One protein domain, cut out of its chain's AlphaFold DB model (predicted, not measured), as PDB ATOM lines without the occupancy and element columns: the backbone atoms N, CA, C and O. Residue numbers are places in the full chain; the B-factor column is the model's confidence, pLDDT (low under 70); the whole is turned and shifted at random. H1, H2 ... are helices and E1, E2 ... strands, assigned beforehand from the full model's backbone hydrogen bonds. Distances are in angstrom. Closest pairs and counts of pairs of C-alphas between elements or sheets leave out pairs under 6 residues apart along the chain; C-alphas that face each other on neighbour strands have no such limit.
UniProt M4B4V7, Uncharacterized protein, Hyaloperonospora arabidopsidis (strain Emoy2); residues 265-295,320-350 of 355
ATOM      1  N   VAL A 265     -14.502 -16.793  26.117       60.00
ATOM      2  CA  VAL A 265     -15.739 -16.901  25.368       60.00
ATOM      3  C   VAL A 265     -16.274 -15.480  25.269       60.00
ATOM      4  O   VAL A 265     -16.634 -14.885  26.283       60.00
ATOM      5  N   SER A 266     -16.254 -14.903  24.067       62.19
ATOM      6  CA  SER A 266     -16.805 -13.568  23.841       62.19
ATOM      7  C   SER A 266     -18.324 -13.674  23.837       62.19
ATOM      8  O   SER A 266     -18.893 -14.422  23.041       62.19
ATOM      9  N   LEU A 267     -18.977 -12.948  24.739       68.38
ATOM     10  CA  LEU A 267     -20.430 -12.845  24.782       68.38
ATOM     11  C   LEU A 267     -20.912 -12.124  23.512       68.38
ATOM     12  O   LEU A 267     -20.500 -10.995  23.270       68.38
ATOM     13  N   ILE A 268     -21.745 -12.775  22.698       73.88
ATOM     14  CA  ILE A 268     -22.374 -12.158  21.516       73.88
ATOM     15  C   ILE A 268     -23.653 -11.445  21.949       73.88
ATOM     16  O   ILE A 268     -23.882 -10.297  21.587       73.88
ATOM     17  N   SER A 269     -24.494 -12.131  22.724       78.06
ATOM     18  CA  SER A 269     -25.752 -11.577  23.215       78.06
ATOM     19  C   SER A 269     -26.159 -12.227  24.535       78.06
ATOM     20  O   SER A 269     -25.827 -13.381  24.815       78.06
ATOM     21  N   ALA A 270     -26.883 -11.480  25.365       83.50
ATOM     22  CA  ALA A 270     -27.551 -11.998  26.548       83.50
ATOM     23  C   ALA A 270     -28.911 -11.312  26.698       83.50
ATOM     24  O   ALA A 270     -29.001 -10.092  26.587       83.50
ATOM     25  N   LYS A 271     -29.966 -12.086  26.955       84.12
ATOM     26  CA  LYS A 271     -31.322 -11.565  27.182       84.12
ATOM     27  C   LYS A 271     -32.055 -12.360  28.252       84.12
ATOM     28  O   LYS A 271     -31.904 -13.576  28.344       84.12
ATOM     29  N   VAL A 272     -32.889 -11.689  29.030       84.19
ATOM     30  CA  VAL A 272     -33.831 -12.312  29.959       84.19
ATOM     31  C   VAL A 272     -35.053 -12.781  29.176       84.19
ATOM     32  O   VAL A 272     -35.752 -11.982  28.557       84.19
ATOM     33  N   VAL A 273     -35.311 -14.084  29.202       82.06
ATOM     34  CA  VAL A 273     -36.415 -14.740  28.483       82.06
ATOM     35  C   VAL A 273     -37.627 -14.953  29.381       82.06
ATOM     36  O   VAL A 273     -38.752 -14.911  28.901       82.06
ATOM     37  N   ASP A 274     -37.400 -15.187  30.670       73.38
ATOM     38  CA  ASP A 274     -38.458 -15.532  31.618       73.38
ATOM     39  C   ASP A 274     -38.096 -15.049  33.029       73.38
ATOM     40  O   ASP A 274     -36.919 -14.812  33.328       73.38
ATOM     41  N   SER A 275     -39.091 -14.910  33.898       77.62
ATOM     42  CA  SER A 275     -38.916 -14.513  35.296       77.62
ATOM     43  C   SER A 275     -39.882 -15.270  36.196       77.62
ATOM     44  O   SER A 275     -41.067 -15.364  35.889       77.62
ATOM     45  N   ARG A 276     -39.404 -15.758  37.340       74.19
ATOM     46  CA  ARG A 276     -40.242 -16.408  38.355       74.19
ATOM     47  C   ARG A 276     -39.898 -15.908  39.749       74.19
ATOM     48  O   ARG A 276     -38.742 -15.613  40.037       74.19
ATOM     49  N   ILE A 277     -40.888 -15.860  40.632       77.00
ATOM     50  CA  ILE A 277     -40.667 -15.568  42.051       77.00
ATOM     51  C   ILE A 277     -40.452 -16.900  42.771       77.00
ATOM     52  O   ILE A 277     -41.319 -17.773  42.726       77.00
ATOM     53  N   THR A 278     -39.313 -17.072  43.437       74.75
ATOM     54  CA  THR A 278     -39.030 -18.237  44.285       74.75
ATOM     55  C   THR A 278     -38.898 -17.820  45.743       74.75
ATOM     56  O   THR A 278     -38.360 -16.764  46.068       74.75
ATOM     57  N   CYS A 279     -39.407 -18.651  46.651       73.94
ATOM     58  CA  CYS A 279     -39.236 -18.458  48.086       73.94
ATOM     59  C   CYS A 279     -38.116 -19.380  48.573       73.94
ATOM     60  O   CYS A 279     -38.280 -20.599  48.560       73.94
ATOM     61  N   ARG A 280     -36.990 -18.814  49.019       75.62
ATOM     62  CA  ARG A 280     -35.901 -19.562  49.665       75.62
ATOM     63  C   ARG A 280     -35.716 -19.024  51.081       75.62
ATOM     64  O   ARG A 280     -35.643 -17.815  51.271       75.62
ATOM     65  N   GLU A 281     -35.702 -19.913  52.075       78.56
ATOM     66  CA  GLU A 281     -35.477 -19.557  53.492       78.56
ATOM     67  C   GLU A 281     -36.442 -18.478  54.039       78.56
ATOM     68  O   GLU A 281     -36.066 -17.610  54.824       78.56
ATOM     69  N   GLY A 282     -37.704 -18.489  53.588       76.06
ATOM     70  CA  GLY A 282     -38.710 -17.497  53.992       76.06
ATOM     71  C   GLY A 282     -38.551 -16.118  53.341       76.06
ATOM     72  O   GLY A 282     -39.271 -15.188  53.701       76.06
ATOM     73  N   ARG A 283     -37.640 -15.970  52.371       75.38
ATOM     74  CA  ARG A 283     -37.436 -14.747  51.587       75.38
ATOM     75  C   ARG A 283     -37.833 -14.976  50.134       75.38
ATOM     76  O   ARG A 283     -37.541 -16.025  49.563       75.38
ATOM     77  N   GLN A 284     -38.501 -13.990  49.546       76.31
ATOM     78  CA  GLN A 284     -38.817 -13.989  48.121       76.31
ATOM     79  C   GLN A 284     -37.599 -13.510  47.324       76.31
ATOM     80  O   GLN A 284     -36.950 -12.537  47.703       76.31
ATOM     81  N   PHE A 285     -37.315 -14.186  46.217       77.06
ATOM     82  CA  PHE A 285     -36.304 -13.829  45.231       77.06
ATOM     83  C   PHE A 285     -36.941 -13.855  43.844       77.06
ATOM     84  O   PHE A 285     -37.792 -14.697  43.565       77.06
ATOM     85  N   VAL A 286     -36.517 -12.949  42.967       78.75
ATOM     86  CA  VAL A 286     -36.876 -13.007  41.547       78.75
ATOM     87  C   VAL A 286     -35.743 -13.707  40.814       78.75
ATOM     88  O   VAL A 286     -34.612 -13.225  40.797       78.75
ATOM     89  N   GLU A 287     -36.043 -14.859  40.234       78.50
ATOM     90  CA  GLU A 287     -35.129 -15.612  39.387       78.50
ATOM     91  C   GLU A 287     -35.426 -15.298  37.922       78.50
ATOM     92  O   GLU A 287     -36.556 -15.450  37.458       78.50
ATOM     93  N   TYR A 288     -34.395 -14.886  37.190       79.88
ATOM     94  CA  TYR A 288     -34.471 -14.584  35.765       79.88
ATOM     95  C   TYR A 288     -33.820 -15.693  34.945       79.88
ATOM     96  O   TYR A 288     -32.698 -16.112  35.228       79.88
ATOM     97  N   LYS A 289     -34.504 -16.150  33.894       75.94
ATOM     98  CA  LYS A 289     -33.948 -17.082  32.911       75.94
ATOM     99  C   LYS A 289     -33.231 -16.293  31.825       75.94
ATOM    100  O   LYS A 289     -33.866 -15.528  31.103       75.94
ATOM    101  N   LEU A 290     -31.928 -16.504  31.688       78.75
ATOM    102  CA  LEU A 290     -31.097 -15.849  30.679       78.75
ATOM    103  C   LEU A 290     -30.888 -16.770  29.470       78.75
ATOM    104  O   LEU A 290     -30.559 -17.943  29.629       78.75
ATOM    105  N   GLN A 291     -31.047 -16.234  28.262       78.44
ATOM    106  CA  GLN A 291     -30.535 -16.819  27.024       78.44
ATOM    107  C   GLN A 291     -29.253 -16.083  26.650       78.44
ATOM    108  O   GLN A 291     -29.258 -14.859  26.542       78.44
ATOM    109  N   ILE A 292     -28.172 -16.837  26.460       79.12
ATOM    110  CA  ILE A 292     -26.837 -16.312  26.180       79.12
ATOM    111  C   ILE A 292     -26.316 -16.951  24.894       79.12
ATOM    112  O   ILE A 292     -26.332 -18.174  24.763       79.12
ATOM    113  N   GLU A 293     -25.819 -16.132  23.973       78.12
ATOM    114  CA  GLU A 293     -25.120 -16.567  22.762       78.12
ATOM    115  C   GLU A 293     -23.668 -16.097  22.827       78.12
ATOM    116  O   GLU A 293     -23.380 -14.990  23.289       78.12
ATOM    117  N   TYR A 294     -22.729 -16.933  22.381       71.31
ATOM    118  CA  TYR A 294     -21.306 -16.645  22.511       71.31
ATOM    119  C   TYR A 294     -20.459 -17.122  21.328       71.31
ATOM    120  O   TYR A 294     -20.787 -18.102  20.662       71.31
ATOM    121  N   GLN A 295     -19.342 -16.427  21.089       61.81
ATOM    122  CA  GLN A 295     -18.366 -16.729  20.045       61.81
ATOM    123  C   GLN A 295     -17.034 -17.138  20.669       61.81
ATOM    124  O   GLN A 295     -16.498 -16.465  21.552       61.81
ATOM    125  N   GLU A 320     -45.897  -7.447  40.192       75.56
ATOM    126  CA  GLU A 320     -45.698  -7.815  38.784       75.56
ATOM    127  C   GLU A 320     -45.233  -6.629  37.921       75.56
ATOM    128  O   GLU A 320     -44.366  -6.787  37.065       75.56
ATOM    129  N   LYS A 321     -45.690  -5.409  38.240       79.56
ATOM    130  CA  LYS A 321     -45.208  -4.174  37.596       79.56
ATOM    131  C   LYS A 321     -43.715  -3.925  37.836       79.56
ATOM    132  O   LYS A 321     -42.995  -3.580  36.911       79.56
ATOM    133  N   ILE A 322     -43.241  -4.150  39.063       80.00
ATOM    134  CA  ILE A 322     -41.829  -3.958  39.433       80.00
ATOM    135  C   ILE A 322     -40.954  -4.999  38.731       80.00
ATOM    136  O   ILE A 322     -39.859  -4.682  38.277       80.00
ATOM    137  N   ILE A 323     -41.441  -6.237  38.613       77.94
ATOM    138  CA  ILE A 323     -40.738  -7.299  37.885       77.94
ATOM    139  C   ILE A 323     -40.633  -6.939  36.403       77.94
ATOM    140  O   ILE A 323     -39.565  -7.097  35.821       77.94
ATOM    141  N   GLN A 324     -41.701  -6.410  35.806       80.50
ATOM    142  CA  GLN A 324     -41.706  -6.004  34.403       80.50
ATOM    143  C   GLN A 324     -40.758  -4.822  34.131       80.50
ATOM    144  O   GLN A 324     -39.977  -4.876  33.179       80.50
ATOM    145  N   ASP A 325     -40.752  -3.803  34.993       82.19
ATOM    146  CA  ASP A 325     -39.829  -2.663  34.891       82.19
ATOM    147  C   ASP A 325     -38.365  -3.100  35.077       82.19
ATOM    148  O   ASP A 325     -37.455  -2.647  34.372       82.19
ATOM    149  N   MET A 326     -38.127  -4.033  36.004       82.31
ATOM    150  CA  MET A 326     -36.804  -4.598  36.251       82.31
ATOM    151  C   MET A 326     -36.355  -5.494  35.089       82.31
ATOM    152  O   MET A 326     -35.198  -5.412  34.685       82.31
ATOM    153  N   TRP A 327     -37.256  -6.273  34.486       83.19
ATOM    154  CA  TRP A 327     -36.991  -7.066  33.281       83.19
ATOM    155  C   TRP A 327     -36.546  -6.180  32.111       83.19
ATOM    156  O   TRP A 327     -35.537  -6.470  31.465       83.19
ATOM    157  N   GLN A 328     -37.240  -5.060  31.879       84.44
ATOM    158  CA  GLN A 328     -36.866  -4.093  30.841       84.44
ATOM    159  C   GLN A 328     -35.502  -3.460  31.128       84.44
ATOM    160  O   GLN A 328     -34.639  -3.430  30.250       84.44
ATOM    161  N   SER A 329     -35.278  -3.024  32.369       85.56
ATOM    162  CA  SER A 329     -34.016  -2.403  32.781       85.56
ATOM    163  C   SER A 329     -32.828  -3.363  32.661       85.56
ATOM    164  O   SER A 329     -31.753  -2.966  32.219       85.56
ATOM    165  N   VAL A 330     -33.011  -4.640  33.016       84.88
ATOM    166  CA  VAL A 330     -31.962  -5.663  32.897       84.88
ATOM    167  C   VAL A 330     -31.661  -5.967  31.433       84.88
ATOM    168  O   VAL A 330     -30.491  -6.031  31.071       84.88
ATOM    169  N   ASN A 331     -32.671  -6.103  30.571       85.69
ATOM    170  CA  ASN A 331     -32.433  -6.320  29.141       85.69
ATOM    171  C   ASN A 331     -31.723  -5.134  28.484       85.69
ATOM    172  O   ASN A 331     -30.768  -5.337  27.741       85.69
ATOM    173  N   GLN A 332     -32.120  -3.908  28.823       86.69
ATOM    174  CA  GLN A 332     -31.452  -2.704  28.336       86.69
ATOM    175  C   GLN A 332     -29.997  -2.623  28.822       86.69
ATOM    176  O   GLN A 332     -29.104  -2.242  28.067       86.69
ATOM    177  N   PHE A 333     -29.741  -3.020  30.073       85.88
ATOM    178  CA  PHE A 333     -28.387  -3.131  30.603       85.88
ATOM    179  C   PHE A 333     -27.565  -4.189  29.861       85.88
ATOM    180  O   PHE A 333     -26.432  -3.906  29.481       85.88
ATOM    181  N   LEU A 334     -28.114  -5.389  29.644       84.62
ATOM    182  CA  LEU A 334     -27.420  -6.475  28.949       84.62
ATOM    183  C   LEU A 334     -27.076  -6.085  27.509       84.62
ATOM    184  O   LEU A 334     -25.949  -6.315  27.088       84.62
ATOM    185  N   GLU A 335     -27.997  -5.430  26.802       84.31
ATOM    186  CA  GLU A 335     -27.780  -4.927  25.443       84.31
ATOM    187  C   GLU A 335     -26.691  -3.841  25.396       84.31
ATOM    188  O   GLU A 335     -25.783  -3.888  24.562       84.31
ATOM    189  N   ALA A 336     -26.726  -2.882  26.327       83.94
ATOM    190  CA  ALA A 336     -25.687  -1.859  26.438       83.94
ATOM    191  C   ALA A 336     -24.318  -2.464  26.793       83.94
ATOM    192  O   ALA A 336     -23.292  -2.030  26.268       83.94
ATOM    193  N   ALA A 337     -24.300  -3.479  27.658       81.50
ATOM    194  CA  ALA A 337     -23.091  -4.183  28.066       81.50
ATOM    195  C   ALA A 337     -22.491  -5.022  26.924       81.50
ATOM    196  O   ALA A 337     -21.272  -5.049  26.784       81.50
ATOM    197  N   THR A 338     -23.317  -5.656  26.081       76.44
ATOM    198  CA  THR A 338     -22.851  -6.402  24.896       76.44
ATOM    199  C   THR A 338     -22.356  -5.489  23.777       76.44
ATOM    200  O   THR A 338     -21.416  -5.849  23.076       76.44
ATOM    201  N   ASN A 339     -22.951  -4.303  23.616       78.56
ATOM    202  CA  ASN A 339     -22.585  -3.360  22.551       78.56
ATOM    203  C   ASN A 339     -21.363  -2.491  22.892       78.56
ATOM    204  O   ASN A 339     -20.781  -1.856  22.012       78.56
ATOM    205  N   ALA A 340     -20.967  -2.425  24.161       77.88
ATOM    206  CA  ALA A 340     -19.819  -1.638  24.580       77.88
ATOM    207  C   ALA A 340     -18.500  -2.385  24.316       77.88
ATOM    208  O   ALA A 340     -18.080  -3.232  25.100       77.88
ATOM    209  N   GLU A 341     -17.789  -1.999  23.251       65.31
ATOM    210  CA  GLU A 341     -16.513  -2.609  22.818       65.31
ATOM    211  C   GLU A 341     -15.405  -2.612  23.891       65.31
ATOM    212  O   GLU A 341     -14.465  -3.404  23.829       65.31
ATOM    213  N   TYR A 342     -15.499  -1.725  24.886       61.72
ATOM    214  CA  TYR A 342     -14.523  -1.586  25.971       61.72
ATOM    215  C   TYR A 342     -14.907  -2.341  27.256       61.72
ATOM    216  O   TYR A 342     -14.101  -2.403  28.189       61.72
ATOM    217  N   LEU A 343     -16.124  -2.889  27.342       62.75
ATOM    218  CA  LEU A 343     -16.612  -3.608  28.517       62.75
ATOM    219  C   LEU A 343     -16.406  -5.113  28.332       62.75
ATOM    220  O   LEU A 343     -17.175  -5.804  27.670       62.75
ATOM    221  N   GLN A 344     -15.364  -5.645  28.973       58.81
ATOM    222  CA  GLN A 344     -15.148  -7.088  29.049       58.81
ATOM    223  C   GLN A 344     -16.131  -7.696  30.061       58.81
ATOM    224  O   GLN A 344     -15.861  -7.776  31.261       58.81
ATOM    225  N   CYS A 345     -17.305  -8.092  29.575       61.19
ATOM    226  CA  CYS A 345     -18.338  -8.723  30.386       61.19
ATOM    227  C   CYS A 345     -17.990 -10.203  30.587       61.19
ATOM    228  O   CYS A 345     -17.856 -10.949  29.621       61.19
ATOM    229  N   SER A 346     -17.837 -10.638  31.839       56.16
ATOM    230  CA  SER A 346     -17.619 -12.051  32.172       56.16
ATOM    231  C   SER A 346     -18.811 -12.580  32.960       56.16
ATOM    232  O   SER A 346     -19.217 -11.987  33.957       56.16
ATOM    233  N   ILE A 347     -19.385 -13.693  32.503       60.41
ATOM    234  CA  ILE A 347     -20.427 -14.415  33.233       60.41
ATOM    235  C   ILE A 347     -19.727 -15.531  33.999       60.41
ATOM    236  O   ILE A 347     -19.098 -16.408  33.405       60.41
ATOM    237  N   ARG A 348     -19.797 -15.481  35.330       55.88
ATOM    238  CA  ARG A 348     -19.318 -16.575  36.174       55.88
ATOM    239  C   ARG A 348     -20.407 -17.635  36.255       55.88
ATOM    240  O   ARG A 348     -21.501 -17.356  36.731       55.88
ATOM    241  N   VAL A 349     -20.087 -18.838  35.795       53.28
ATOM    242  CA  VAL A 349     -20.904 -20.031  36.023       53.28
ATOM    243  C   VAL A 349     -20.286 -20.749  37.218       53.28
ATOM    244  O   VAL A 349     -19.168 -21.256  37.118       53.28
ATOM    245  N   ASP A 350     -20.952 -20.700  38.371       43.94
ATOM    246  CA  ASP A 350     -20.504 -21.436  39.557       43.94
ATOM    247  C   ASP A 350     -20.710 -22.945  39.361       43.94
ATOM    248  O   ASP A 350     -21.591 -23.370  38.617       43.94
TER     249      ASP A 350
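This is residues 265 to 295 and 320 to 350 of the 355 residues of an uncharacterized protein of Hyaloperonospora arabidopsidis (strain Emoy2) (UniProt M4B4V7). A long hairpin of two strands, E1 and E2, has one helix, H1, packed lengthwise beside it, mostly on E1; the hairpin's tip, residues 279 to 284, sticks out free. The 62 printed residues hold, in order, E1, E2 and H1, with the strands antiparallel and the class mixed, helices and strands. The whole is loose, with a radius of gyration of the C-alphas of 13.4 A and spans of 40 by 27 by 17 A.

E1, residues 265 to 280, begins with C-alpha 265 at (-15.739, -16.901, 25.368), bends by 93 degrees at residue 268 and measures 31.7 A. E2, residues 283 to 295, measures 36.9 A. H1, residues 320 to 339, measures 28.6 A and ends with C-alpha 339 at (-22.585, -3.360, 22.551).

E1 and E2 form a hairpin with a tight link, their directions 162 degrees apart; N 271 and O 291 are within hydrogen-bond range at 2.9 A. The closest C-alphas of E1 and H1, Lys 271 and Asn 331, are 5.7 A apart; those of E2 and H1, Val 286 and Ile 323, 7.8 A. In H1 every O i to N i+4 pair is within hydrogen-bond range.

The farthest C-alphas, Gly 282 and Glu 341, are 41.1 A apart. Residues 296 to 319 are not printed, with 34.3 A between C-alphas 295 and 320. Mean pLDDT of the printed part is 75.0; residues 265 to 267, 295 and 341 to 350 are under 70.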